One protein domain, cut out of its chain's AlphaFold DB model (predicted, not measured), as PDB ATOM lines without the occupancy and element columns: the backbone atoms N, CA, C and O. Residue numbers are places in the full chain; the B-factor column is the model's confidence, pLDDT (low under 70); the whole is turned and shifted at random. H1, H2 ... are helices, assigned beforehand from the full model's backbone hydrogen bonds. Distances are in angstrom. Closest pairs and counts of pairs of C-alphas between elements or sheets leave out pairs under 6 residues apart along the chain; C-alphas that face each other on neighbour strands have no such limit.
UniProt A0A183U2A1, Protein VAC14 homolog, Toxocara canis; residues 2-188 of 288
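Overview. This is residues 2 to 188 of the 288 residues of the protein "Protein VAC14 homolog" of Toxocara canis (UniProt A0A183U2A1). Look for helices stacked along the longest axis: H1 at one end, then the hairpin of H2 and H3, the hairpin of H6 and H7, H8 and H9 side by side, and H11 packed on H8 at the other end. H10 crosses the end where H8 begins and H9 ends, while the short H4 and H5 lie off one side, near H6 and H8. H1, H2, H3, H6, H7, H8 and H9 make an up-and-down bundle, each running against the one before it. The printed part has 187 residues with eleven named helices, H1 to H11 in order, and no named strand; it is all helix and compact, with a radius of gyration of the C-alphas of 16.3 A and spans of 45 by 34 by 32 A.

Arrangement. Start at H1, residues 2 to 13: with residues 4 to 8 alone it touches H3, residues 38 to 53, at a shallow tilt of 20 degrees, the closest C-alphas being those of Arg 8 and Leu 47, 5.9 A apart. H2, residues 15 to 32, has a kink of 80 degrees near residue 22 and makes a hairpin with H3, closest at the C-alphas of Leu 29 and Asp 44, 6.4 A apart. H3 also touches H6, residues 86 to 101, closest at the C-alphas of Cys 52 and Leu 88, 4.7 A apart. H4, residues 62 to 65, and H5, residues 75 to 81, touch no helix. H6 makes a hairpin with the hub H7, residues 103 to 120, closest at the C-alphas of Phe 99 and Leu 106, 5.0 A apart. H7 has a kink of 60 degrees near residue 110; among others it touches H9, residues 140 to 156, and H10, residues 158 to 166, closest at the C-alphas of Val 111 and Met 149, 6.8 A apart, and of Leu 119 and Glu 159, 6.3 A apart. H8, residues 123 to 135, touches H11, residues 173 to 186, at a steep tilt of 42 degrees, closest at the C-alphas of Ile 135 and Ser 185, 5.5 A apart. Every O i to N i+4 pair is within hydrogen-bond range in H1, H3, H5, H6, H8, H9 and H11, against 8 of 14 in H2, 12 of 14 in H7 and 3 of 5 in H10; H4 is too short for such a pair.

Along the chain. Find C-alpha 2 at (-16.107, 46.608, 10.631), where H1 begins. H3 spans 22.2 A, H6 22.4 A, H7 24.0 A and H9 24.2 A. H11 ends at C-alpha 186, (-54.456, 55.535, 18.278).

Size, cuts and confidence. The C-alphas of Ala 2 and Ala 169, the two farthest apart, are 46.7 A apart. The printed part has no cut and no long link. Mean pLDDT of the printed part is 83.6; residues 55 to 82 are under 70.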
ATOM      1  N   ALA A   2     -16.762  47.928  10.773       81.50
ATOM      2  CA  ALA A   2     -16.107  46.608  10.631       81.50
ATOM      3  C   ALA A   2     -16.556  45.562  11.676       81.50
ATOM      4  O   ALA A   2     -16.765  44.400  11.340       81.50
ATOM      5  N   VAL A   3     -16.760  45.998  12.924       81.69
ATOM      6  CA  VAL A   3     -17.254  45.148  14.021       81.69
ATOM      7  C   VAL A   3     -18.685  44.672  13.759       81.69
ATOM      8  O   VAL A   3     -18.939  43.479  13.856       81.69
ATOM      9  N   LEU A   4     -19.594  45.563  13.341       81.69
ATOM     10  CA  LEU A   4     -20.980  45.202  12.999       81.69
ATOM     11  C   LEU A   4     -21.032  44.192  11.847       81.69
ATOM     12  O   LEU A   4     -21.730  43.186  11.936       81.69
ATOM     13  N   ASN A   5     -20.219  44.393  10.806       81.38
ATOM     14  CA  ASN A   5     -20.113  43.440   9.700       81.38
ATOM     15  C   ASN A   5     -19.596  42.069  10.157       81.38
ATOM     16  O   ASN A   5     -20.053  41.044   9.652       81.38
ATOM     17  N   TRP A   6     -18.667  42.039  11.116       85.31
ATOM     18  CA  TRP A   6     -18.157  40.793  11.682       85.31
ATOM     19  C   TRP A   6     -19.206  40.082  12.543       85.31
ATOM     20  O   TRP A   6     -19.411  38.882  12.368       85.31
ATOM     21  N   ILE A   7     -19.922  40.817  13.401       81.56
ATOM     22  CA  ILE A   7     -21.029  40.281  14.207       81.56
ATOM     23  C   ILE A   7     -22.120  39.725  13.283       81.56
ATOM     24  O   ILE A   7     -22.542  38.588  13.468       81.56
ATOM     25  N   ARG A   8     -22.491  40.454  12.223       80.81
ATOM     26  CA  ARG A   8     -23.452  39.986  11.211       80.81
ATOM     27  C   ARG A   8     -22.983  38.725  10.498       80.81
ATOM     28  O   ARG A   8     -23.757  37.791  10.315       80.81
ATOM     29  N   HIS A   9     -21.716  38.676  10.095       83.12
ATOM     30  CA  HIS A   9     -21.146  37.491   9.457       83.12
ATOM     31  C   HIS A   9     -21.164  36.276  10.395       83.12
ATOM     32  O   HIS A   9     -21.468  35.165   9.963       83.12
ATOM     33  N   LEU A  10     -20.877  36.484  11.682       81.38
ATOM     34  CA  LEU A  10     -20.883  35.425  12.687       81.38
ATOM     35  C   LEU A  10     -22.306  34.960  13.019       81.38
ATOM     36  O   LEU A  10     -22.519  33.756  13.128       81.38
ATOM     37  N   HIS A  11     -23.277  35.874  13.082       78.88
ATOM     38  CA  HIS A  11     -24.696  35.545  13.229       78.88
ATOM     39  C   HIS A  11     -25.195  34.681  12.064       78.88
ATOM     40  O   HIS A  11     -25.757  33.617  12.287       78.88
ATOM     41  N   LYS A  12     -24.891  35.063  10.813       79.75
ATOM     42  CA  LYS A  12     -25.325  34.312   9.618       79.75
ATOM     43  C   LYS A  12     -24.681  32.931   9.487       79.75
ATOM     44  O   LYS A  12     -25.324  32.005   9.005       79.75
ATOM     45  N   ASN A  13     -23.423  32.784   9.902       83.06
ATOM     46  CA  ASN A  13     -22.664  31.547   9.680       83.06
ATOM     47  C   ASN A  13     -22.583  30.630  10.908       83.06
ATOM     48  O   ASN A  13     -22.244  29.454  10.769       83.06
ATOM     49  N   ALA A  14     -22.831  31.145  12.114       79.50
ATOM     50  CA  ALA A  14     -22.728  30.392  13.361       79.50
ATOM     51  C   ALA A  14     -23.629  30.967  14.483       79.50
ATOM     52  O   ALA A  14     -23.114  31.305  15.557       79.50
ATOM     53  N   PRO A  15     -24.964  31.019  14.297       73.00
ATOM     54  CA  PRO A  15     -25.886  31.632  15.262       73.00
ATOM     55  C   PRO A  15     -25.824  30.961  16.644       73.00
ATOM     56  O   PRO A  15     -25.709  31.625  17.672       73.00
ATOM     57  N   ALA A  16     -25.709  29.630  16.691       71.81
ATOM     58  CA  ALA A  16     -25.571  28.882  17.946       71.81
ATOM     59  C   ALA A  16     -24.341  29.284  18.791       71.81
ATOM     60  O   ALA A  16     -24.324  29.070  20.002       71.81
ATOM     61  N   LYS A  17     -23.297  29.857  18.172       76.69
ATOM     62  CA  LYS A  17     -22.093  30.323  18.880       76.69
ATOM     63  C   LYS A  17     -22.216  31.760  19.376       76.69
ATOM     64  O   LYS A  17     -21.517  32.111  20.324       76.69
ATOM     65  N   ILE A  18     -23.057  32.578  18.741       75.81
ATOM     66  CA  ILE A  18     -23.269  33.975  19.135       75.81
ATOM     67  C   ILE A  18     -24.320  34.096  20.232       75.81
ATOM     68  O   ILE A  18     -24.174  34.937  21.115       75.81
ATOM     69  N   PHE A  19     -25.309  33.197  20.224       72.00
ATOM     70  CA  PHE A  19     -26.436  33.179  21.152       72.00
ATOM     71  C   PHE A  19     -26.042  33.363  22.632       72.00
ATOM     72  O   PHE A  19     -26.599  34.251  23.272       72.00
ATOM     73  N   PRO A  20     -25.026  32.662  23.188       78.06
ATOM     74  CA  PRO A  20     -24.645  32.819  24.600       78.06
ATOM     75  C   PRO A  20     -24.079  34.202  24.958       78.06
ATOM     76  O   PRO A  20     -23.973  34.545  26.132       78.06
ATOM     77  N   TYR A  21     -23.663  34.983  23.959       79.44
ATOM     78  CA  TYR A  21     -23.114  36.327  24.134       79.44
ATOM     79  C   TYR A  21     -24.138  37.422  23.822       79.44
ATOM     80  O   TYR A  21     -23.839  38.600  24.038       79.44
ATOM     81  N   MET A  22     -25.337  37.064  23.350       75.88
ATOM     82  CA  MET A  22     -26.355  38.031  22.940       75.88
ATOM     83  C   MET A  22     -26.797  38.938  24.084       75.88
ATOM     84  O   MET A  22     -26.998  40.120  23.846       75.88
ATOM     85  N   ASP A  23     -26.809  38.473  25.334       73.94
ATOM     86  CA  ASP A  23     -27.129  39.335  26.485       73.94
ATOM     87  C   ASP A  23     -26.130  40.481  26.704       73.94
ATOM     88  O   ASP A  23     -26.472  41.497  27.304       73.94
ATOM     89  N   ARG A  24     -24.896  40.352  26.197       80.94
ATOM     90  CA  ARG A  24     -23.879  41.419  26.237       80.94
ATOM     91  C   ARG A  24     -23.843  42.235  24.952       80.94
ATOM     92  O   ARG A  24     -23.606  43.441  24.990       80.94
ATOM     93  N   ILE A  25     -24.050  41.575  23.815       81.19
ATOM     94  CA  ILE A  25     -24.018  42.216  22.499       81.19
ATOM     95  C   ILE A  25     -25.249  43.109  22.330       81.19
ATOM     96  O   ILE A  25     -25.106  44.264  21.949       81.19
ATOM     97  N   PHE A  26     -26.434  42.621  22.689       80.75
ATOM     98  CA  PHE A  26     -27.709  43.290  22.440       80.75
ATOM     99  C   PHE A  26     -27.820  44.689  23.077       80.75
ATOM    100  O   PHE A  26     -28.164  45.615  22.349       80.75
ATOM    101  N   PRO A  27     -27.441  44.926  24.354       82.81
ATOM    102  CA  PRO A  27     -27.396  46.285  24.906       82.81
ATOM    103  C   PRO A  27     -26.428  47.214  24.166       82.81
ATOM    104  O   PRO A  27     -26.677  48.412  24.057       82.81
ATOM    105  N   THR A  28     -25.327  46.660  23.648       85.69
ATOM    106  CA  THR A  28     -24.356  47.435  22.869       85.69
ATOM    107  C   THR A  28     -24.958  47.836  21.527       85.69
ATOM    108  O   THR A  28     -24.875  49.006  21.180       85.69
ATOM    109  N   LEU A  29     -25.617  46.912  20.815       86.06
ATOM    110  CA  LEU A  29     -26.335  47.217  19.569       86.06
ATOM    111  C   LEU A  29     -27.395  48.298  19.810       86.06
ATOM    112  O   LEU A  29     -27.364  49.339  19.176       86.06
ATOM    113  N   LEU A  30     -28.225  48.145  20.848       84.62
ATOM    114  CA  LEU A  30     -29.215  49.162  21.218       84.62
ATOM    115  C   LEU A  30     -28.592  50.553  21.412       84.62
ATOM    116  O   LEU A  30     -29.127  51.531  20.905       84.62
ATOM    117  N   SER A  31     -27.435  50.658  22.075       86.00
ATOM    118  CA  SER A  31     -26.756  51.952  22.240       86.00
ATOM    119  C   SER A  31     -26.268  52.578  20.924       86.00
ATOM    120  O   SER A  31     -26.162  53.801  20.834       86.00
ATOM    121  N   MET A  32     -26.020  51.770  19.886       87.50
ATOM    122  CA  MET A  32     -25.619  52.250  18.558       87.50
ATOM    123  C   MET A  32     -26.783  52.881  17.784       87.50
ATOM    124  O   MET A  32     -26.541  53.616  16.827       87.50
ATOM    125  N   LEU A  33     -28.037  52.688  18.214       86.94
ATOM    126  CA  LEU A  33     -29.193  53.372  17.621       86.94
ATOM    127  C   LEU A  33     -29.156  54.892  17.824       86.94
ATOM    128  O   LEU A  33     -29.786  55.635  17.072       86.94
ATOM    129  N   SER A  34     -28.386  55.365  18.804       87.12
ATOM    130  CA  SER A  34     -28.130  56.787  19.043       87.12
ATOM    131  C   SER A  34     -26.880  57.308  18.314       87.12
ATOM    132  O   SER A  34     -26.524  58.472  18.473       87.12
ATOM    133  N   ASP A  35     -26.191  56.482  17.512       87.75
ATOM    134  CA  ASP A  35     -24.968  56.886  16.804       87.75
ATOM    135  C   ASP A  35     -25.272  57.880  15.676       87.75
ATOM    136  O   ASP A  35     -26.096  57.610  14.809       87.75
ATOM    137  N   THR A  36     -24.566  59.009  15.639       86.00
ATOM    138  CA  THR A  36     -24.762  60.076  14.640       86.00
ATOM    139  C   THR A  36     -24.581  59.649  13.176       86.00
ATOM    140  O   THR A  36     -25.009  60.367  12.277       86.00
ATOM    141  N   CYS A  37     -23.924  58.516  12.903       91.06
ATOM    142  CA  CYS A  37     -23.669  58.029  11.554       91.06
ATOM    143  C   CYS A  37     -24.799  57.115  11.059       91.06
ATOM    144  O   CYS A  37     -25.037  56.037  11.608       91.06
ATOM    145  N   ASP A  38     -25.450  57.504   9.961       89.69
ATOM    146  CA  ASP A  38     -26.552  56.725   9.385       89.69
ATOM    147  C   ASP A  38     -26.108  55.353   8.868       89.69
ATOM    148  O   ASP A  38     -26.810  54.372   9.083       89.69
ATOM    149  N   ASP A  39     -24.913  55.226   8.283       88.75
ATOM    150  CA  ASP A  39     -24.404  53.919   7.841       88.75
ATOM    151  C   ASP A  39     -24.244  52.933   9.010       88.75
ATOM    152  O   ASP A  39     -24.451  51.726   8.861       88.75
ATOM    153  N   VAL A  40     -23.874  53.442  10.189       89.50
ATOM    154  CA  VAL A  40     -23.742  52.636  11.407       89.50
ATOM    155  C   VAL A  40     -25.118  52.213  11.903       89.50
ATOM    156  O   VAL A  40     -25.311  51.022  12.133       89.50
ATOM    157  N   LEU A  41     -26.071  53.149  11.982       91.38
ATOM    158  CA  LEU A  41     -27.464  52.868  12.338       91.38
ATOM    159  C   LEU A  41     -28.083  51.821  11.406       91.38
ATOM    160  O   LEU A  41     -28.662  50.847  11.872       91.38
ATOM    161  N   LEU A  42     -27.969  51.997  10.089       91.81
ATOM    162  CA  LEU A  42     -28.604  51.112   9.113       91.81
ATOM    163  C   LEU A  42     -28.039  49.688   9.184       91.81
ATOM    164  O   LEU A  42     -28.796  48.722   9.100       91.81
ATOM    165  N   LEU A  43     -26.721  49.537   9.361       89.50
ATOM    166  CA  LEU A  43     -26.102  48.222   9.553       89.50
ATOM    167  C   LEU A  43     -26.484  47.584  10.891       89.50
ATOM    168  O   LEU A  43     -26.628  46.364  10.958       89.50
ATOM    169  N   ASP A  44     -26.622  48.391  11.939       91.75
ATOM    170  CA  ASP A  44     -27.038  47.928  13.259       91.75
ATOM    171  C   ASP A  44     -28.501  47.465  13.256       91.75
ATOM    172  O   ASP A  44     -28.794  46.353  13.687       91.75
ATOM    173  N   LEU A  45     -29.400  48.236  12.637       92.62
ATOM    174  CA  LEU A  45     -30.797  47.849  12.435       92.62
ATOM    175  C   LEU A  45     -30.924  46.576  11.601       92.62
ATOM    176  O   LEU A  45     -31.705  45.707  11.960       92.62
ATOM    177  N   GLN A  46     -30.123  46.408  10.543       90.31
ATOM    178  CA  GLN A  46     -30.081  45.144   9.792       90.31
ATOM    179  C   GLN A  46     -29.719  43.954  10.680       90.31
ATOM    180  O   GLN A  46     -30.337  42.900  10.581       90.31
ATOM    181  N   LEU A  47     -28.720  44.113  11.547       88.06
ATOM    182  CA  LEU A  47     -28.309  43.057  12.462       88.06
ATOM    183  C   LEU A  47     -29.381  42.770  13.524       88.06
ATOM    184  O   LEU A  47     -29.651  41.609  13.816       88.06
ATOM    185  N   LEU A  48     -29.991  43.809  14.095       89.00
ATOM    186  CA  LEU A  48     -31.072  43.678  15.070       89.00
ATOM    187  C   LEU A  48     -32.303  43.014  14.448       89.00
ATOM    188  O   LEU A  48     -32.896  42.143  15.081       89.00
ATOM    189  N   SER A  49     -32.646  43.355  13.207       89.56
ATOM    190  CA  SER A  49     -33.705  42.690  12.450       89.56
ATOM    191  C   SER A  49     -33.379  41.221  12.184       89.56
ATOM    192  O   SER A  49     -34.215  40.379  12.494       89.56
ATOM    193  N   ASP A  50     -32.159  40.891  11.737       85.00
ATOM    194  CA  ASP A  50     -31.719  39.497  11.537       85.00
ATOM    195  C   ASP A  50     -31.885  38.662  12.833       85.00
ATOM    196  O   ASP A  50     -32.280  37.498  12.783       85.00
ATOM    197  N   VAL A  51     -31.609  39.254  14.003       82.75
ATOM    198  CA  VAL A  51     -31.808  38.620  15.325       82.75
ATOM    199  C   VAL A  51     -33.297  38.489  15.671       82.75
ATOM    200  O   VAL A  51     -33.717  37.495  16.258       82.75
ATOM    201  N   CYS A  52     -34.111  39.488  15.325       83.25
ATOM    202  CA  CYS A  52     -35.549  39.486  15.596       83.25
ATOM    203  C   CYS A  52     -36.325  38.492  14.718       83.25
ATOM    204  O   CYS A  52     -37.363  38.002  15.157       83.25
ATOM    205  N   GLU A  53     -35.862  38.170  13.510       80.44
ATOM    206  CA  GLU A  53     -36.496  37.142  12.665       80.44
ATOM    207  C   GLU A  53     -36.187  35.713  13.122       80.44
ATOM    208  O   GLU A  53     -36.916  34.774  12.781       80.44
ATOM    209  N   GLU A  54     -35.116  35.522  13.897       70.44
ATOM    210  CA  GLU A  54     -34.713  34.199  14.344       70.44
ATOM    211  C   GLU A  54     -35.769  33.650  15.316       70.44
ATOM    212  O   GLU A  54     -35.943  34.121  16.443       70.44
ATOM    213  N   LYS A  55     -36.519  32.638  14.860       56.94
ATOM    214  CA  LYS A  55     -37.481  31.891  15.679       56.94
ATOM    215  C   LYS A  55     -36.712  31.094  16.728       56.94
ATOM    216  O   LYS A  55     -36.473  29.898  16.566       56.94
ATOM    217  N   SER A  56     -36.282  31.751  17.797       52.50
ATOM    218  CA  SER A  56     -35.655  31.080  18.923       52.50
ATOM    219  C   SER A  56     -36.659  30.105  19.530       52.50
ATOM    220  O   SER A  56     -37.692  30.508  20.056       52.50
ATOM    221  N   THR A  57     -36.329  28.815  19.496       44.94
ATOM    222  CA  THR A  57     -37.063  27.707  20.137       44.94
ATOM    223  C   THR A  57     -37.153  27.820  21.661       44.94
ATOM    224  O   THR A  57     -37.741  26.957  22.308       44.94
ATOM    225  N   ASN A  58     -36.570  28.865  22.240       47.16
ATOM    226  CA  ASN A  58     -36.593  29.129  23.663       47.16
ATOM    227  C   ASN A  58     -37.688  30.160  23.922       47.16
ATOM    228  O   ASN A  58     -37.505  31.353  23.685       47.16
ATOM    229  N   LEU A  59     -38.839  29.653  24.362       43.94
ATOM    230  CA  LEU A  59     -39.881  30.420  25.032       43.94
ATOM    231  C   LEU A  59     -39.205  31.205  26.163       43.94
ATOM    232  O   LEU A  59     -38.807  30.613  27.162       43.94
ATOM    233  N   ILE A  60     -39.000  32.509  25.984       49.03
ATOM    234  CA  ILE A  60     -38.717  33.371  27.129       49.03
ATOM    235  C   ILE A  60     -40.055  33.551  27.834       49.03
ATOM    236  O   ILE A  60     -41.041  33.937  27.200       49.03
ATOM    237  N   ASP A  61     -40.090  33.236  29.125       48.28
ATOM    238  CA  ASP A  61     -41.249  33.511  29.955       48.28
ATOM    239  C   ASP A  61     -41.549  35.010  29.882       48.28
ATOM    240  O   ASP A  61     -40.709  35.854  30.201       48.28
ATOM    241  N   ILE A  62     -42.785  35.351  29.512       50.25
ATOM    242  CA  ILE A  62     -43.342  36.717  29.552       50.25
ATOM    243  C   ILE A  62     -43.118  37.371  30.938       50.25
ATOM    244  O   ILE A  62     -43.194  38.589  31.095       50.25
ATOM    245  N   GLU A  63     -42.798  36.565  31.952       46.41
ATOM    246  CA  GLU A  63     -42.382  36.968  33.289       46.41
ATOM    247  C   GLU A  63     -41.089  37.804  33.342       46.41
ATOM    248  O   GLU A  63     -41.023  38.705  34.177       46.41
ATOM    249  N   GLU A  64     -40.111  37.598  32.447       52.12
ATOM    250  CA  GLU A  64     -38.857  38.380  32.423       52.12
ATOM    251  C   GLU A  64     -39.018  39.786  31.828       52.12
ATOM    252  O   GLU A  64     -38.170  40.655  32.035       52.12
ATOM    253  N   LEU A  65     -40.114  40.056  31.114       54.19
ATOM    254  CA  LEU A  65     -40.329  41.339  30.439       54.19
ATOM    255  C   LEU A  65     -40.719  42.482  31.395       54.19
ATOM    256  O   LEU A  65     -40.975  43.587  30.926       54.19
ATOM    257  N   HIS A  66     -40.771  42.244  32.716       52.56
ATOM    258  CA  HIS A  66     -41.202  43.221  33.731       52.56
ATOM    259  C   HIS A  66     -42.503  43.961  33.356       52.56
ATOM    260  O   HIS A  66     -42.720  45.104  33.752       52.56
ATOM    261  N   LEU A  67     -43.371  43.300  32.584       55.94
ATOM    262  CA  LEU A  67     -44.670  43.826  32.184       55.94
ATOM    263  C   LEU A  67     -45.573  43.871  33.421       55.94
ATOM    264  O   LEU A  67     -45.661  42.888  34.167       55.94
ATOM    265  N   ASP A  68     -46.219  45.016  33.624       51.38
ATOM    266  CA  ASP A  68     -47.111  45.277  34.746       51.38
ATOM    267  C   ASP A  68     -48.231  44.219  34.852       51.38
ATOM    268  O   ASP A  68     -48.661  43.612  33.864       51.38
ATOM    269  N   ALA A  69     -48.691  43.948  36.074       53.81
ATOM    270  CA  ALA A  69     -49.611  42.848  36.372       53.81
ATOM    271  C   ALA A  69     -50.963  42.980  35.645       53.81
ATOM    272  O   ALA A  69     -51.636  41.973  35.407       53.81
ATOM    273  N   ASP A  70     -51.344  44.197  35.253       51.56
ATOM    274  CA  ASP A  70     -52.548  44.458  34.468       51.56
ATOM    275  C   ASP A  70     -52.370  44.143  32.972       51.56
ATOM    276  O   ASP A  70     -53.312  43.668  32.335       51.56
ATOM    277  N   ILE A  71     -51.147  44.227  32.433       52.16
ATOM    278  CA  ILE A  71     -50.812  43.784  31.064       52.16
ATOM    279  C   ILE A  71     -51.020  42.273  30.926       52.16
ATOM    280  O   ILE A  71     -51.536  41.781  29.920       52.16
ATOM    281  N   LYS A  72     -50.673  41.531  31.985       51.66
ATOM    282  CA  LYS A  72     -50.832  40.073  32.062       51.66
ATOM    283  C   LYS A  72     -52.301  39.630  32.116       51.66
ATOM    284  O   LYS A  72     -52.605  38.501  31.737       51.66
ATOM    285  N   LYS A  73     -53.226  40.495  32.558       48.03
ATOM    286  CA  LYS A  73     -54.672  40.192  32.598       48.03
ATOM    287  C   LYS A  73     -55.349  40.322  31.236       48.03
ATOM    288  O   LYS A  73     -56.369  39.670  31.004       48.03
ATOM    289  N   GLN A  74     -54.795  41.115  30.320       54.03
ATOM    290  CA  GLN A  74     -55.316  41.218  28.961       54.03
ATOM    291  C   GLN A  74     -54.864  39.988  28.155       54.03
ATOM    292  O   GLN A  74     -53.822  39.987  27.502       54.03
ATOM    293  N   ALA A  75     -55.672  38.924  28.174       50.66
ATOM    294  CA  ALA A  75     -55.389  37.662  27.476       50.66
ATOM    295  C   ALA A  75     -55.023  37.841  25.984       50.66
ATOM    296  O   ALA A  75     -54.226  37.072  25.454       50.66
ATOM    297  N   ILE A  76     -55.554  38.885  25.335       54.44
ATOM    298  CA  ILE A  76     -55.276  39.261  23.935       54.44
ATOM    299  C   ILE A  76     -53.830  39.759  23.747       54.44
ATOM    300  O   ILE A  76     -53.191  39.462  22.742       54.44
ATOM    301  N   ILE A  77     -53.301  40.510  24.718       61.72
ATOM    302  CA  ILE A  77     -51.929  41.036  24.689       61.72
ATOM    303  C   ILE A  77     -50.937  39.886  24.874       61.72
ATOM    304  O   ILE A  77     -49.980  39.754  24.114       61.72
ATOM    305  N   CYS A  78     -51.206  39.001  25.835       58.84
ATOM    306  CA  CYS A  78     -50.336  37.863  26.117       58.84
ATOM    307  C   CYS A  78     -50.341  36.818  24.994       58.84
ATOM    308  O   CYS A  78     -49.275  36.303  24.656       58.84
ATOM    309  N   SER A  79     -51.493  36.518  24.379       64.19
ATOM    310  CA  SER A  79     -51.563  35.540  23.284       64.19
ATOM    311  C   SER A  79     -50.774  35.991  22.057       64.19
ATOM    312  O   SER A  79     -50.078  35.181  21.446       64.19
ATOM    313  N   PHE A  80     -50.815  37.286  21.730       67.69
ATOM    314  CA  PHE A  80     -50.070  37.810  20.596       67.69
ATOM    315  C   PHE A  80     -48.578  37.968  20.892       67.69
ATOM    316  O   PHE A  80     -47.764  37.523  20.086       67.69
ATOM    317  N   LEU A  81     -48.190  38.536  22.040       67.44
ATOM    318  CA  LEU A  81     -46.766  38.634  22.392       67.44
ATOM    319  C   LEU A  81     -46.099  37.248  22.434       67.44
ATOM    320  O   LEU A  81     -44.938  37.132  22.060       67.44
ATOM    321  N   SER A  82     -46.853  36.193  22.774       65.75
ATOM    322  CA  SER A  82     -46.392  34.796  22.693       65.75
ATOM    323  C   SER A  82     -46.148  34.289  21.264       65.75
ATOM    324  O   SER A  82     -45.397  33.338  21.079       65.75
ATOM    325  N   SER A  83     -46.810  34.869  20.257       71.25
ATOM    326  CA  SER A  83     -46.648  34.488  18.844       71.25
ATOM    327  C   SER A  83     -45.472  35.176  18.147       71.25
ATOM    328  O   SER A  83     -45.051  34.730  17.080       71.25
ATOM    329  N   LEU A  84     -44.937  36.249  18.739       74.31
ATOM    330  CA  LEU A  84     -43.777  36.967  18.217       74.31
ATOM    331  C   LEU A  84     -42.465  36.367  18.720       74.31
ATOM    332  O   LEU A  84     -42.423  35.669  19.733       74.31
ATOM    333  N   SER A  85     -41.366  36.680  18.026       76.06
ATOM    334  CA  SER A  85     -40.049  36.344  18.556       76.06
ATOM    335  C   SER A  85     -39.798  37.134  19.850       76.06
ATOM    336  O   SER A  85     -40.089  38.334  19.929       76.06
ATOM    337  N   PRO A  86     -39.232  36.497  20.886       76.06
ATOM    338  CA  PRO A  86     -38.963  37.177  22.148       76.06
ATOM    339  C   PRO A  86     -37.929  38.300  21.976       76.06
ATOM    340  O   PRO A  86     -37.976  39.308  22.684       76.06
ATOM    341  N   TYR A  87     -37.032  38.171  20.995       78.38
ATOM    342  CA  TYR A  87     -36.078  39.216  20.632       78.38
ATOM    343  C   TYR A  87     -36.752  40.452  20.047       78.38
ATOM    344  O   TYR A  87     -36.361  41.555  20.420       78.38
ATOM    345  N   LEU A  88     -37.791  40.292  19.217       84.75
ATOM    346  CA  LEU A  88     -38.561  41.425  18.706       84.75
ATOM    347  C   LEU A  88     -39.246  42.180  19.844       84.75
ATOM    348  O   LEU A  88     -39.192  43.405  19.885       84.75
ATOM    349  N   VAL A  89     -39.836  41.460  20.802       83.81
ATOM    350  CA  VAL A  89     -40.483  42.091  21.961       83.81
ATOM    351  C   VAL A  89     -39.449  42.809  22.836       83.81
ATOM    352  O   VAL A  89     -39.637  43.978  23.166       83.81
ATOM    353  N   LYS A  90     -38.318  42.166  23.160       81.50
ATOM    354  CA  LYS A  90     -37.227  42.778  23.945       81.50
ATOM    355  C   LYS A  90     -36.634  44.002  23.242       81.50
ATOM    356  O   LYS A  90     -36.337  45.005  23.896       81.50
ATOM    357  N   PHE A  91     -36.482  43.929  21.921       88.19
ATOM    358  CA  PHE A  91     -36.053  45.041  21.082       88.19
ATOM    359  C   PHE A  91     -37.055  46.192  21.149       88.19
ATOM    360  O   PHE A  91     -36.665  47.301  21.496       88.19
ATOM    361  N   ALA A  92     -38.340  45.928  20.902       90.94
ATOM    362  CA  ALA A  92     -39.391  46.939  20.907       90.94
ATOM    363  C   ALA A  92     -39.537  47.626  22.276       90.94
ATOM    364  O   ALA A  92     -39.619  48.851  22.333       90.94
ATOM    365  N   VAL A  93     -39.484  46.869  23.379       87.94
ATOM    366  CA  VAL A  93     -39.484  47.425  24.746       87.94
ATOM    367  C   VAL A  93     -38.280  48.339  24.965       87.94
ATOM    368  O   VAL A  93     -38.420  49.446  25.484       87.94
ATOM    369  N   SER A  94     -37.091  47.896  24.554       89.50
ATOM    370  CA  SER A  94     -35.869  48.691  24.707       89.50
ATOM    371  C   SER A  94     -35.903  49.952  23.846       89.50
ATOM    372  O   SER A  94     -35.529  51.020  24.318       89.50
ATOM    373  N   LEU A  95     -36.405  49.845  22.614       92.94
ATOM    374  CA  LEU A  95     -36.557  50.957  21.683       92.94
ATOM    375  C   LEU A  95     -37.533  52.009  22.219       92.94
ATOM    376  O   LEU A  95     -37.205  53.191  22.236       92.94
ATOM    377  N   LEU A  96     -38.705  51.587  22.710       93.38
ATOM    378  CA  LEU A  96     -39.678  52.495  23.323       93.38
ATOM    379  C   LEU A  96     -39.099  53.183  24.557       93.38
ATOM    380  O   LEU A  96     -39.246  54.393  24.701       93.38
ATOM    381  N   LYS A  97     -38.371  52.446  25.404       91.12
ATOM    382  CA  LYS A  97     -37.669  53.038  26.545       91.12
ATOM    383  C   LYS A  97     -36.647  54.087  26.102       91.12
ATOM    384  O   LYS A  97     -36.612  55.163  26.683       91.12
ATOM    385  N   MET A  98     -35.853  53.807  25.067       91.75
ATOM    386  CA  MET A  98     -34.892  54.773  24.527       91.75
ATOM    387  C   MET A  98     -35.578  56.029  23.986       91.75
ATOM    388  O   MET A  98     -35.132  57.127  24.288       91.75
ATOM    389  N   PHE A  99     -36.676  55.891  23.239       95.06
ATOM    390  CA  PHE A  99     -37.440  57.045  22.752       95.06
ATOM    391  C   PHE A  99     -38.106  57.841  23.873       95.06
ATOM    392  O   PHE A  99     -38.241  59.056  23.759       95.06
ATOM    393  N   ARG A 100     -38.520  57.175  24.952       93.81
ATOM    394  CA  ARG A 100     -39.091  57.838  26.127       93.81
ATOM    395  C   ARG A 100     -38.036  58.610  26.912       93.81
ATOM    396  O   ARG A 100     -38.304  59.719  27.366       93.81
ATOM    397  N   ASP A 101     -36.861  58.015  27.084       92.75
ATOM    398  CA  ASP A 101     -35.771  58.597  27.865       92.75
ATOM    399  C   ASP A 101     -35.013  59.684  27.060       92.75
ATOM    400  O   ASP A 101     -34.427  60.589  27.656       92.75
ATOM    401  N   ASP A 102     -35.062  59.640  25.720       92.88
ATOM    402  CA  ASP A 102     -34.434  60.600  24.801       92.88
ATOM    403  C   ASP A 102     -35.404  61.077  23.697       92.88
ATOM    404  O   ASP A 102     -35.550  60.474  22.628       92.88
ATOM    405  N   ALA A 103     -36.042  62.226  23.938       91.19
ATOM    406  CA  ALA A 103     -36.974  62.844  22.992       91.19
ATOM    407  C   ALA A 103     -36.299  63.370  21.705       91.19
ATOM    408  O   ALA A 103     -36.961  63.508  20.669       91.19
ATOM    409  N   LEU A 104     -34.990  63.661  21.733       91.31
ATOM    410  CA  LEU A 104     -34.252  64.081  20.535       91.31
ATOM    411  C   LEU A 104     -34.063  62.895  19.595       91.31
ATOM    412  O   LEU A 104     -34.313  63.014  18.398       91.31
ATOM    413  N   LEU A 105     -33.735  61.721  20.142       93.06
ATOM    414  CA  LEU A 105     -33.656  60.488  19.363       93.06
ATOM    415  C   LEU A 105     -34.980  60.191  18.643       93.06
ATOM    416  O   LEU A 105     -34.977  59.874  17.450       93.06
ATOM    417  N   LEU A 106     -36.109  60.322  19.347       93.94
ATOM    418  CA  LEU A 106     -37.436  60.121  18.765       93.94
ATOM    419  C   LEU A 106     -37.721  61.119  17.631       93.94
ATOM    420  O   LEU A 106     -38.120  60.713  16.539       93.94
ATOM    421  N   SER A 107     -37.509  62.412  17.879       91.81
ATOM    422  CA  SER A 107     -37.861  63.470  16.924       91.81
ATOM    423  C   SER A 107     -36.948  63.519  15.695       91.81
ATOM    424  O   SER A 107     -37.443  63.737  14.589       91.81
ATOM    425  N   GLU A 108     -35.645  63.280  15.850       91.12
ATOM    426  CA  GLU A 108     -34.684  63.356  14.743       91.12
ATOM    427  C   GLU A 108     -34.539  62.034  13.983       91.12
ATOM    428  O   GLU A 108     -34.394  62.038  12.759       91.12
ATOM    429  N   ARG A 109     -34.582  60.889  14.682       92.75
ATOM    430  CA  ARG A 109     -34.257  59.577  14.088       92.75
ATOM    431  C   ARG A 109     -35.382  58.560  14.143       92.75
ATOM    432  O   ARG A 109     -35.328  57.585  13.394       92.75
ATOM    433  N   GLY A 110     -36.406  58.770  14.968       95.19
ATOM    434  CA  GLY A 110     -37.495  57.808  15.156       95.19
ATOM    435  C   GLY A 110     -38.165  57.409  13.842       95.19
ATOM    436  O   GLY A 110     -38.358  56.222  13.585       95.19
ATOM    437  N   VAL A 111     -38.410  58.377  12.949       96.00
ATOM    438  CA  VAL A 111     -38.987  58.107  11.623       96.00
ATOM    439  C   VAL A 111     -38.092  57.188  10.793       96.00
ATOM    440  O   VAL A 111     -38.586  56.219  10.223       96.00
ATOM    441  N   LEU A 112     -36.785  57.460  10.733       95.12
ATOM    442  CA  LEU A 112     -35.837  56.633   9.980       95.12
ATOM    443  C   LEU A 112     -35.764  55.214  10.554       95.12
ATOM    444  O   LEU A 112     -35.826  54.251   9.794       95.12
ATOM    445  N   ILE A 113     -35.682  55.090  11.882       96.00
ATOM    446  CA  ILE A 113     -35.603  53.801  12.576       96.00
ATOM    447  C   ILE A 113     -36.843  52.955  12.275       96.00
ATOM    448  O   ILE A 113     -36.709  51.832  11.800       96.00
ATOM    449  N   ILE A 114     -38.049  53.490  12.492       97.06
ATOM    450  CA  ILE A 114     -39.292  52.737  12.273       97.06
ATOM    451  C   ILE A 114     -39.459  52.349  10.801       97.06
ATOM    452  O   ILE A 114     -39.783  51.201  10.507       97.06
ATOM    453  N   ARG A 115     -39.191  53.267   9.867       97.06
ATOM    454  CA  ARG A 115     -39.257  52.972   8.429       97.06
ATOM    455  C   ARG A 115     -38.289  51.868   8.023       97.06
ATOM    456  O   ARG A 115     -38.665  50.944   7.308       97.06
ATOM    457  N   GLN A 116     -37.055  51.934   8.519       96.00
ATOM    458  CA  GLN A 116     -36.053  50.917   8.235       96.00
ATOM    459  C   GLN A 116     -36.429  49.563   8.843       96.00
ATOM    460  O   GLN A 116     -36.216  48.539   8.201       96.00
ATOM    461  N   LEU A 117     -37.034  49.539  10.032       95.31
ATOM    462  CA  LEU A 117     -37.571  48.309  10.614       95.31
ATOM    463  C   LEU A 117     -38.683  47.719   9.739       95.31
ATOM    464  O   LEU A 117     -38.633  46.531   9.450       95.31
ATOM    465  N   CYS A 118     -39.623  48.532   9.245       96.06
ATOM    466  CA  CYS A 118     -40.680  48.082   8.326       96.06
ATOM    467  C   CYS A 118     -40.159  47.605   6.959       96.06
ATOM    468  O   CYS A 118     -40.870  46.903   6.250       96.06
ATOM    469  N   LEU A 119     -38.941  47.986   6.566       95.19
ATOM    470  CA  LEU A 119     -38.277  47.448   5.374       95.19
ATOM    471  C   LEU A 119     -37.595  46.100   5.628       95.19
ATOM    472  O   LEU A 119     -37.396  45.334   4.687       95.19
ATOM    473  N   LEU A 120     -37.163  45.853   6.864       92.75
ATOM    474  CA  LEU A 120     -36.360  44.689   7.239       92.75
ATOM    475  C   LEU A 120     -37.176  43.568   7.883       92.75
ATOM    476  O   LEU A 120     -36.714  42.439   7.895       92.75
ATOM    477  N   LEU A 121     -38.340  43.890   8.443       91.81
ATOM    478  CA  LEU A 121     -39.246  42.981   9.136       91.81
ATOM    479  C   LEU A 121     -40.675  43.226   8.649       91.81
ATOM    480  O   LEU A 121     -40.983  44.287   8.108       91.81
ATOM    481  N   ASP A 122     -41.568  42.280   8.928       91.31
ATOM    482  CA  ASP A 122     -42.991  42.432   8.633       91.31
ATOM    483  C   ASP A 122     -43.600  43.670   9.348       91.31
ATOM    484  O   ASP A 122     -43.591  43.742  10.590       91.31
ATOM    485  N   PRO A 123     -44.150  44.654   8.602       94.12
ATOM    486  CA  PRO A 123     -44.721  45.866   9.184       94.12
ATOM    487  C   PRO A 123     -45.891  45.600  10.134       94.12
ATOM    488  O   PRO A 123     -46.018  46.288  11.150       94.12
ATOM    489  N   SER A 124     -46.722  44.595   9.847       91.75
ATOM    490  CA  SER A 124     -47.881  44.241  10.670       91.75
ATOM    491  C   SER A 124     -47.439  43.748  12.046       91.75
ATOM    492  O   SER A 124     -48.029  44.136  13.058       91.75
ATOM    493  N   HIS A 125     -46.369  42.951  12.119       89.88
ATOM    494  CA  HIS A 125     -45.776  42.525  13.388       89.88
ATOM    495  C   HIS A 125     -45.192  43.695  14.184       89.88
ATOM    496  O   HIS A 125     -45.454  43.790  15.386       89.88
ATOM    497  N   ILE A 126     -44.464  44.611  13.535       93.81
ATOM    498  CA  ILE A 126     -43.883  45.790  14.200       93.81
ATOM    499  C   ILE A 126     -44.983  46.685  14.773       93.81
ATOM    500  O   ILE A 126     -44.988  46.973  15.970       93.81
ATOM    501  N   TYR A 127     -45.934  47.104  13.935       95.31
ATOM    502  CA  TYR A 127     -47.002  48.021  14.333       95.31
ATOM    503  C   TYR A 127     -47.870  47.439  15.442       95.31
ATOM    504  O   TYR A 127     -48.243  48.151  16.379       95.31
ATOM    505  N   ARG A 128     -48.159  46.139  15.374       90.94
ATOM    506  CA  ARG A 128     -48.903  45.455  16.427       90.94
ATOM    507  C   ARG A 128     -48.111  45.379  17.726       90.94
ATOM    508  O   ARG A 128     -48.666  45.707  18.770       90.94
ATOM    509  N   CYS A 129     -46.838  44.984  17.669       90.00
ATOM    510  CA  CYS A 129     -45.973  44.899  18.846       90.00
ATOM    511  C   CYS A 129     -45.879  46.254  19.554       90.00
ATOM    512  O   CYS A 129     -46.184  46.350  20.742       90.00
ATOM    513  N   LEU A 130     -45.563  47.316  18.807       94.50
ATOM    514  CA  LEU A 130     -45.489  48.673  19.348       94.50
ATOM    515  C   LEU A 130     -46.833  49.126  19.923       94.50
ATOM    516  O   LEU A 130     -46.865  49.646  21.029       94.50
ATOM    517  N   SER A 131     -47.948  48.880  19.235       93.00
ATOM    518  CA  SER A 131     -49.277  49.284  19.719       93.00
ATOM    519  C   SER A 131     -49.666  48.606  21.021       93.00
ATOM    520  O   SER A 131     -50.175  49.255  21.929       93.00
ATOM    521  N   VAL A 132     -49.394  47.307  21.131       87.69
ATOM    522  CA  VAL A 132     -49.642  46.539  22.350       87.69
ATOM    523  C   VAL A 132     -48.813  47.079  23.515       87.69
ATOM    524  O   VAL A 132     -49.348  47.254  24.608       87.69
ATOM    525  N   LEU A 133     -47.535  47.390  23.285       88.19
ATOM    526  CA  LEU A 133     -46.664  47.970  24.308       88.19
ATOM    527  C   LEU A 133     -47.095  49.394  24.695       88.19
ATOM    528  O   LEU A 133     -47.109  49.719  25.876       88.19
ATOM    529  N   LEU A 134     -47.521  50.216  23.732       91.62
ATOM    530  CA  LEU A 134     -47.989  51.587  23.971       91.62
ATOM    531  C   LEU A 134     -49.281  51.651  24.793       91.62
ATOM    532  O   LEU A 134     -49.459  52.585  25.563       91.62
ATOM    533  N   ILE A 135     -50.175  50.662  24.679       87.56
ATOM    534  CA  ILE A 135     -51.376  50.570  25.536       87.56
ATOM    535  C   ILE A 135     -50.992  50.431  27.016       87.56
ATOM    536  O   ILE A 135     -51.758  50.821  27.893       87.56
ATOM    537  N   CYS A 136     -49.819  49.863  27.280       81.94
ATOM    538  CA  CYS A 136     -49.320  49.584  28.616       81.94
ATOM    539  C   CYS A 136     -48.444  50.704  29.189       81.94
ATOM    540  O   CYS A 136     -47.956  50.588  30.309       81.94
ATOM    541  N   GLU A 137     -48.183  51.747  28.409       86.25
ATOM    542  CA  GLU A 137     -47.306  52.837  28.802       86.25
ATOM    543  C   GLU A 137     -48.094  53.893  29.585       86.25
ATOM    544  O   GLU A 137     -49.144  54.365  29.150       86.25
ATOM    545  N   GLU A 138     -47.573  54.280  30.748       87.75
ATOM    546  CA  GLU A 138     -48.234  55.241  31.640       87.75
ATOM    547  C   GLU A 138     -48.087  56.688  31.151       87.75
ATOM    548  O   GLU A 138     -48.936  57.542  31.421       87.75
ATOM    549  N   ASN A 139     -47.002  56.988  30.429       92.38
ATOM    550  CA  ASN A 139     -46.733  58.330  29.931       92.38
ATOM    551  C   ASN A 139     -47.569  58.638  28.677       92.38
ATOM    552  O   ASN A 139     -47.144  58.411  27.544       92.38
ATOM    553  N   VAL A 140     -48.745  59.222  28.905       93.12
ATOM    554  CA  VAL A 140     -49.708  59.634  27.872       93.12
ATOM    555  C   VAL A 140     -49.096  60.572  26.826       93.12
ATOM    556  O   VAL A 140     -49.382  60.427  25.637       93.12
ATOM    557  N   GLU A 141     -48.245  61.519  27.233       93.88
ATOM    558  CA  GLU A 141     -47.610  62.469  26.307       93.88
ATOM    559  C   GLU A 141     -46.664  61.750  25.342       93.88
ATOM    560  O   GLU A 141     -46.694  61.991  24.133       93.88
ATOM    561  N   PHE A 142     -45.867  60.815  25.861       95.75
ATOM    562  CA  PHE A 142     -44.985  59.987  25.048       95.75
ATOM    563  C   PHE A 142     -45.774  59.062  24.109       95.75
ATOM    564  O   PHE A 142     -45.452  58.982  22.922       95.75
ATOM    565  N   VAL A 143     -46.841  58.414  24.597       96.19
ATOM    566  CA  VAL A 143     -47.713  57.574  23.754       96.19
ATOM    567  C   VAL A 143     -48.295  58.391  22.607       96.19
ATOM    568  O   VAL A 143     -48.224  57.978  21.452       96.19
ATOM    569  N   SER A 144     -48.802  59.581  22.913       94.81
ATOM    570  CA  SER A 144     -49.321  60.537  21.941       94.81
ATOM    571  C   SER A 144     -48.285  60.888  20.857       94.81
ATOM    572  O   SER A 144     -48.589  60.807  19.666       94.81
ATOM    573  N   GLN A 145     -47.040  61.194  21.241       95.19
ATOM    574  CA  GLN A 145     -45.951  61.477  20.291       95.19
ATOM    575  C   GLN A 145     -45.597  60.264  19.420       95.19
ATOM    576  O   GLN A 145     -45.456  60.396  18.200       95.19
ATOM    577  N   MET A 146     -45.495  59.074  20.021       97.12
ATOM    578  CA  MET A 146     -45.223  57.837  19.285       97.12
ATOM    579  C   MET A 146     -46.326  57.525  18.278       97.12
ATOM    580  O   MET A 146     -46.034  57.216  17.126       97.12
ATOM    581  N   VAL A 147     -47.590  57.638  18.684       97.00
ATOM    582  CA  VAL A 147     -48.749  57.406  17.815       97.00
ATOM    583  C   VAL A 147     -48.777  58.408  16.665       97.00
ATOM    584  O   VAL A 147     -48.979  58.002  15.522       97.00
ATOM    585  N   ALA A 148     -48.515  59.692  16.921       95.06
ATOM    586  CA  ALA A 148     -48.443  60.706  15.870       95.06
ATOM    587  C   ALA A 148     -47.357  60.374  14.828       95.06
ATOM    588  O   ALA A 148     -47.610  60.441  13.620       95.06
ATOM    589  N   MET A 149     -46.173  59.944  15.279       96.56
ATOM    590  CA  MET A 149     -45.088  59.500  14.398       96.56
ATOM    591  C   MET A 149     -45.477  58.247  13.600       96.56
ATOM    592  O   MET A 149     -45.351  58.233  12.373       96.56
ATOM    593  N   LEU A 150     -45.979  57.206  14.271       97.69
ATOM    594  CA  LEU A 150     -46.395  55.952  13.637       97.69
ATOM    595  C   LEU A 150     -47.513  56.171  12.618       97.69
ATOM    596  O   LEU A 150     -47.491  55.551  11.555       97.69
ATOM    597  N   ASN A 151     -48.460  57.063  12.910       96.56
ATOM    598  CA  ASN A 151     -49.531  57.446  11.999       96.56
ATOM    599  C   ASN A 151     -48.984  58.170  10.761       96.56
ATOM    600  O   ASN A 151     -49.344  57.826   9.637       96.56
ATOM    601  N   GLY A 152     -48.067  59.124  10.947       95.25
ATOM    602  CA  GLY A 152     -47.405  59.808   9.836       95.25
ATOM    603  C   GLY A 152     -46.694  58.831   8.897       95.25
ATOM    604  O   GLY A 152     -46.860  58.910   7.678       95.25
ATOM    605  N   ILE A 153     -45.970  57.858   9.457       96.94
ATOM    606  CA  ILE A 153     -45.301  56.797   8.691       96.94
ATOM    607  C   ILE A 153     -46.331  55.896   8.002       96.94
ATOM    608  O   ILE A 153     -46.236  55.682   6.793       96.94
ATOM    609  N   LEU A 154     -47.357  55.440   8.727       96.56
ATOM    610  CA  LEU A 154     -48.398  54.552   8.202       96.56
ATOM    611  C   LEU A 154     -49.091  55.159   6.987       96.56
ATOM    612  O   LEU A 154     -49.336  54.446   6.021       96.56
ATOM    613  N   LEU A 155     -49.380  56.461   7.010       93.12
ATOM    614  CA  LEU A 155     -50.116  57.140   5.944       93.12
ATOM    615  C   LEU A 155     -49.248  57.548   4.748       93.12
ATOM    616  O   LEU A 155     -49.799  57.773   3.675       93.12
ATOM    617  N   THR A 156     -47.921  57.649   4.891       93.50
ATOM    618  CA  THR A 156     -47.061  58.246   3.846       93.50
ATOM    619  C   THR A 156     -45.968  57.332   3.310       93.50
ATOM    620  O   THR A 156     -45.581  57.460   2.148       93.50
ATOM    621  N   ALA A 157     -45.464  56.397   4.114       95.25
ATOM    622  CA  ALA A 157     -44.300  55.604   3.750       95.25
ATOM    623  C   ALA A 157     -44.645  54.538   2.700       95.25
ATOM    624  O   ALA A 157     -45.672  53.857   2.768       95.25
ATOM    625  N   THR A 158     -43.791  54.392   1.692       93.62
ATOM    626  CA  THR A 158     -44.032  53.516   0.535       93.62
ATOM    627  C   THR A 158     -44.019  52.036   0.898       93.62
ATOM    628  O   THR A 158     -44.814  51.268   0.372       93.62
ATOM    629  N   GLU A 159     -43.171  51.654   1.846       93.50
ATOM    630  CA  GLU A 159     -42.987  50.290   2.338       93.50
ATOM    631  C   GLU A 159     -44.214  49.736   3.078       93.50
ATOM    632  O   GLU A 159     -44.393  48.528   3.148       93.50
ATOM    633  N   LEU A 160     -45.121  50.605   3.540       95.62
ATOM    634  CA  LEU A 160     -46.389  50.202   4.156       95.62
ATOM    635  C   LEU A 160     -47.547  50.092   3.160       95.62
ATOM    636  O   LEU A 160     -48.692  49.939   3.577       95.62
ATOM    637  N   PHE A 161     -47.294  50.186   1.851       94.00
ATOM    638  CA  PHE A 161     -48.357  50.129   0.845       94.00
ATOM    639  C   PHE A 161     -49.207  48.859   0.958       94.00
ATOM    640  O   PHE A 161     -50.429  48.959   1.006       94.00
ATOM    641  N   GLU A 162     -48.570  47.694   1.055       93.06
ATOM    642  CA  GLU A 162     -49.267  46.408   1.145       93.06
ATOM    643  C   GLU A 162     -50.058  46.278   2.453       93.06
ATOM    644  O   GLU A 162     -51.230  45.912   2.430       93.06
ATOM    645  N   MET A 163     -49.469  46.655   3.593       93.38
ATOM    646  CA  MET A 163     -50.170  46.667   4.884       93.38
ATOM    647  C   MET A 163     -51.378  47.616   4.863       93.38
ATOM    648  O   MET A 163     -52.443  47.268   5.369       93.38
ATOM    649  N   ARG A 164     -51.245  48.805   4.258       94.50
ATOM    650  CA  ARG A 164     -52.369  49.738   4.088       94.50
ATOM    651  C   ARG A 164     -53.481  49.143   3.241       94.50
ATOM    652  O   ARG A 164     -54.638  49.408   3.534       94.50
ATOM    653  N   ASP A 165     -53.143  48.400   2.190       92.94
ATOM    654  CA  ASP A 165     -54.133  47.774   1.315       92.94
ATOM    655  C   ASP A 165     -54.925  46.696   2.059       92.94
ATOM    656  O   ASP A 165     -56.150  46.730   2.049       92.94
ATOM    657  N   HIS A 166     -54.242  45.840   2.821       93.12
ATOM    658  CA  HIS A 166     -54.883  44.828   3.664       93.12
ATOM    659  C   HIS A 166     -55.705  45.404   4.831       93.12
ATOM    660  O   HIS A 166     -56.623  44.750   5.326       93.12
ATOM    661  N   LEU A 167     -55.385  46.617   5.295       93.88
ATOM    662  CA  LEU A 167     -56.182  47.325   6.301       93.88
ATOM    663  C   LEU A 167     -57.491  47.900   5.738       93.88
ATOM    664  O   LEU A 167     -58.352  48.290   6.526       93.88
ATOM    665  N   LYS A 168     -57.666  47.974   4.412       91.88
ATOM    666  CA  LYS A 168     -58.938  48.381   3.794       91.88
ATOM    667  C   LYS A 168     -59.959  47.260   3.925       91.88
ATOM    668  O   LYS A 168     -59.599  46.092   3.811       91.88
ATOM    669  N   ALA A 169     -61.219  47.617   4.166       83.38
ATOM    670  CA  ALA A 169     -62.368  46.710   4.299       83.38
ATOM    671  C   ALA A 169     -62.270  45.625   5.400       83.38
ATOM    672  O   ALA A 169     -63.288  45.033   5.747       83.38
ATOM    673  N   LEU A 170     -61.089  45.405   5.993       86.88
ATOM    674  CA  LEU A 170     -60.815  44.475   7.090       86.88
ATOM    675  C   LEU A 170     -61.370  43.061   6.846       86.88
ATOM    676  O   LEU A 170     -61.974  42.457   7.728       86.88
ATOM    677  N   GLU A 171     -61.153  42.516   5.650       85.00
ATOM    678  CA  GLU A 171     -61.691  41.203   5.267       85.00
ATOM    679  C   GLU A 171     -60.994  40.023   5.972       85.00
ATOM    680  O   GLU A 171     -61.585  38.958   6.149       85.00
ATOM    681  N   ASN A 172     -59.733  40.197   6.378       89.50
ATOM    682  CA  ASN A 172     -58.923  39.157   7.014       89.50
ATOM    683  C   ASN A 172     -58.919  39.316   8.544       89.50
ATOM    684  O   ASN A 172     -58.569  40.382   9.055       89.50
ATOM    685  N   GLU A 173     -59.223  38.237   9.276       86.62
ATOM    686  CA  GLU A 173     -59.216  38.192  10.749       86.62
ATOM    687  C   GLU A 173     -57.892  38.679  11.366       86.62
ATOM    688  O   GLU A 173     -57.891  39.360  12.395       86.62
ATOM    689  N   GLU A 174     -56.754  38.396  10.727       86.88
ATOM    690  CA  GLU A 174     -55.456  38.892  11.182       86.88
ATOM    691  C   GLU A 174     -55.413  40.422  11.135       86.88
ATOM    692  O   GLU A 174     -55.028  41.057  12.118       86.88
ATOM    693  N   TYR A 175     -55.864  41.038  10.043       90.44
ATOM    694  CA  TYR A 175     -55.862  42.494   9.882       90.44
ATOM    695  C   TYR A 175     -56.960  43.188  10.693       90.44
ATOM    696  O   TYR A 175     -56.732  44.300  11.169       90.44
ATOM    697  N   VAL A 176     -58.084  42.518  10.968       90.56
ATOM    698  CA  VAL A 176     -59.068  42.963  11.973       90.56
ATOM    699  C   VAL A 176     -58.392  43.077  13.338       90.56
ATOM    700  O   VAL A 176     -58.440  44.123  13.982       90.56
ATOM    701  N   SER A 177     -57.679  42.031  13.758       88.69
ATOM    702  CA  SER A 177     -56.971  42.025  15.037       88.69
ATOM    703  C   SER A 177     -55.849  43.076  15.098       88.69
ATOM    704  O   SER A 177     -55.624  43.689  16.144       88.69
ATOM    705  N   LEU A 178     -55.163  43.335  13.977       91.44
ATOM    706  CA  LEU A 178     -54.190  44.427  13.868       91.44
ATOM    707  C   LEU A 178     -54.877  45.782  14.047       91.44
ATOM    708  O   LEU A 178     -54.423  46.587  14.858       91.44
ATOM    709  N   PHE A 179     -55.971  46.014  13.322       94.44
ATOM    710  CA  PHE A 179     -56.753  47.239  13.408       94.44
ATOM    711  C   PHE A 179     -57.241  47.489  14.834       94.44
ATOM    712  O   PHE A 179     -57.103  48.602  15.317       94.44
ATOM    713  N   GLU A 180     -57.726  46.475  15.556       91.44
ATOM    714  CA  GLU A 180     -58.125  46.628  16.961       91.44
ATOM    715  C   GLU A 180     -56.968  47.063  17.870       91.44
ATOM    716  O   GLU A 180     -57.165  47.883  18.771       91.44
ATOM    717  N   CYS A 181     -55.760  46.532  17.645       89.94
ATOM    718  CA  CYS A 181     -54.572  46.933  18.400       89.94
ATOM    719  C   CYS A 181     -54.209  48.392  18.107       89.94
ATOM    720  O   CYS A 181     -54.027  49.167  19.044       89.94
ATOM    721  N   LEU A 182     -54.157  48.760  16.820       95.38
ATOM    722  CA  LEU A 182     -53.900  50.130  16.374       95.38
ATOM    723  C   LEU A 182     -54.957  51.089  16.914       95.38
ATOM    724  O   LEU A 182     -54.622  52.131  17.444       95.38
ATOM    725  N   TYR A 183     -56.235  50.728  16.830       95.19
ATOM    726  CA  TYR A 183     -57.357  51.561  17.247       95.19
ATOM    727  C   TYR A 183     -57.239  51.975  18.721       95.19
ATOM    728  O   TYR A 183     -57.460  53.135  19.070       95.19
ATOM    729  N   ARG A 184     -56.854  51.038  19.597       92.00
ATOM    730  CA  ARG A 184     -56.712  51.289  21.039       92.00
ATOM    731  C   ARG A 184     -55.554  52.229  21.358       92.00
ATOM    732  O   ARG A 184     -55.733  53.125  22.177       92.00
ATOM    733  N   SER A 185     -54.394  52.053  20.726       93.69
ATOM    734  CA  SER A 185     -53.259  52.967  20.905       93.69
ATOM    735  C   SER A 185     -53.471  54.292  20.162       93.69
ATOM    736  O   SER A 185     -53.059  55.337  20.648       93.69
ATOM    737  N   TRP A 186     -54.185  54.310  19.036       96.44
ATOM    738  CA  TRP A 186     -54.456  55.535  18.278       96.44
ATOM    739  C   TRP A 186     -55.460  56.443  18.988       96.44
ATOM    740  O   TRP A 186     -55.488  57.637  18.716       96.44
ATOM    741  N   ALA A 187     -56.243  55.925  19.939       93.81
ATOM    742  CA  ALA A 187     -57.192  56.714  20.724       93.81
ATOM    743  C   ALA A 187     -56.547  57.854  21.534       93.81
ATOM    744  O   ALA A 187     -57.228  58.827  21.852       93.81
ATOM    745  N   TYR A 188     -55.240  57.780  21.808       92.50
ATOM    746  CA  TYR A 188     -54.471  58.872  22.413       92.50
ATOM    747  C   TYR A 188     -54.296  60.085  21.481       92.50
ATOM    748  O   TYR A 188     -53.902  61.157  21.932       92.50
TER     749      TYR A 188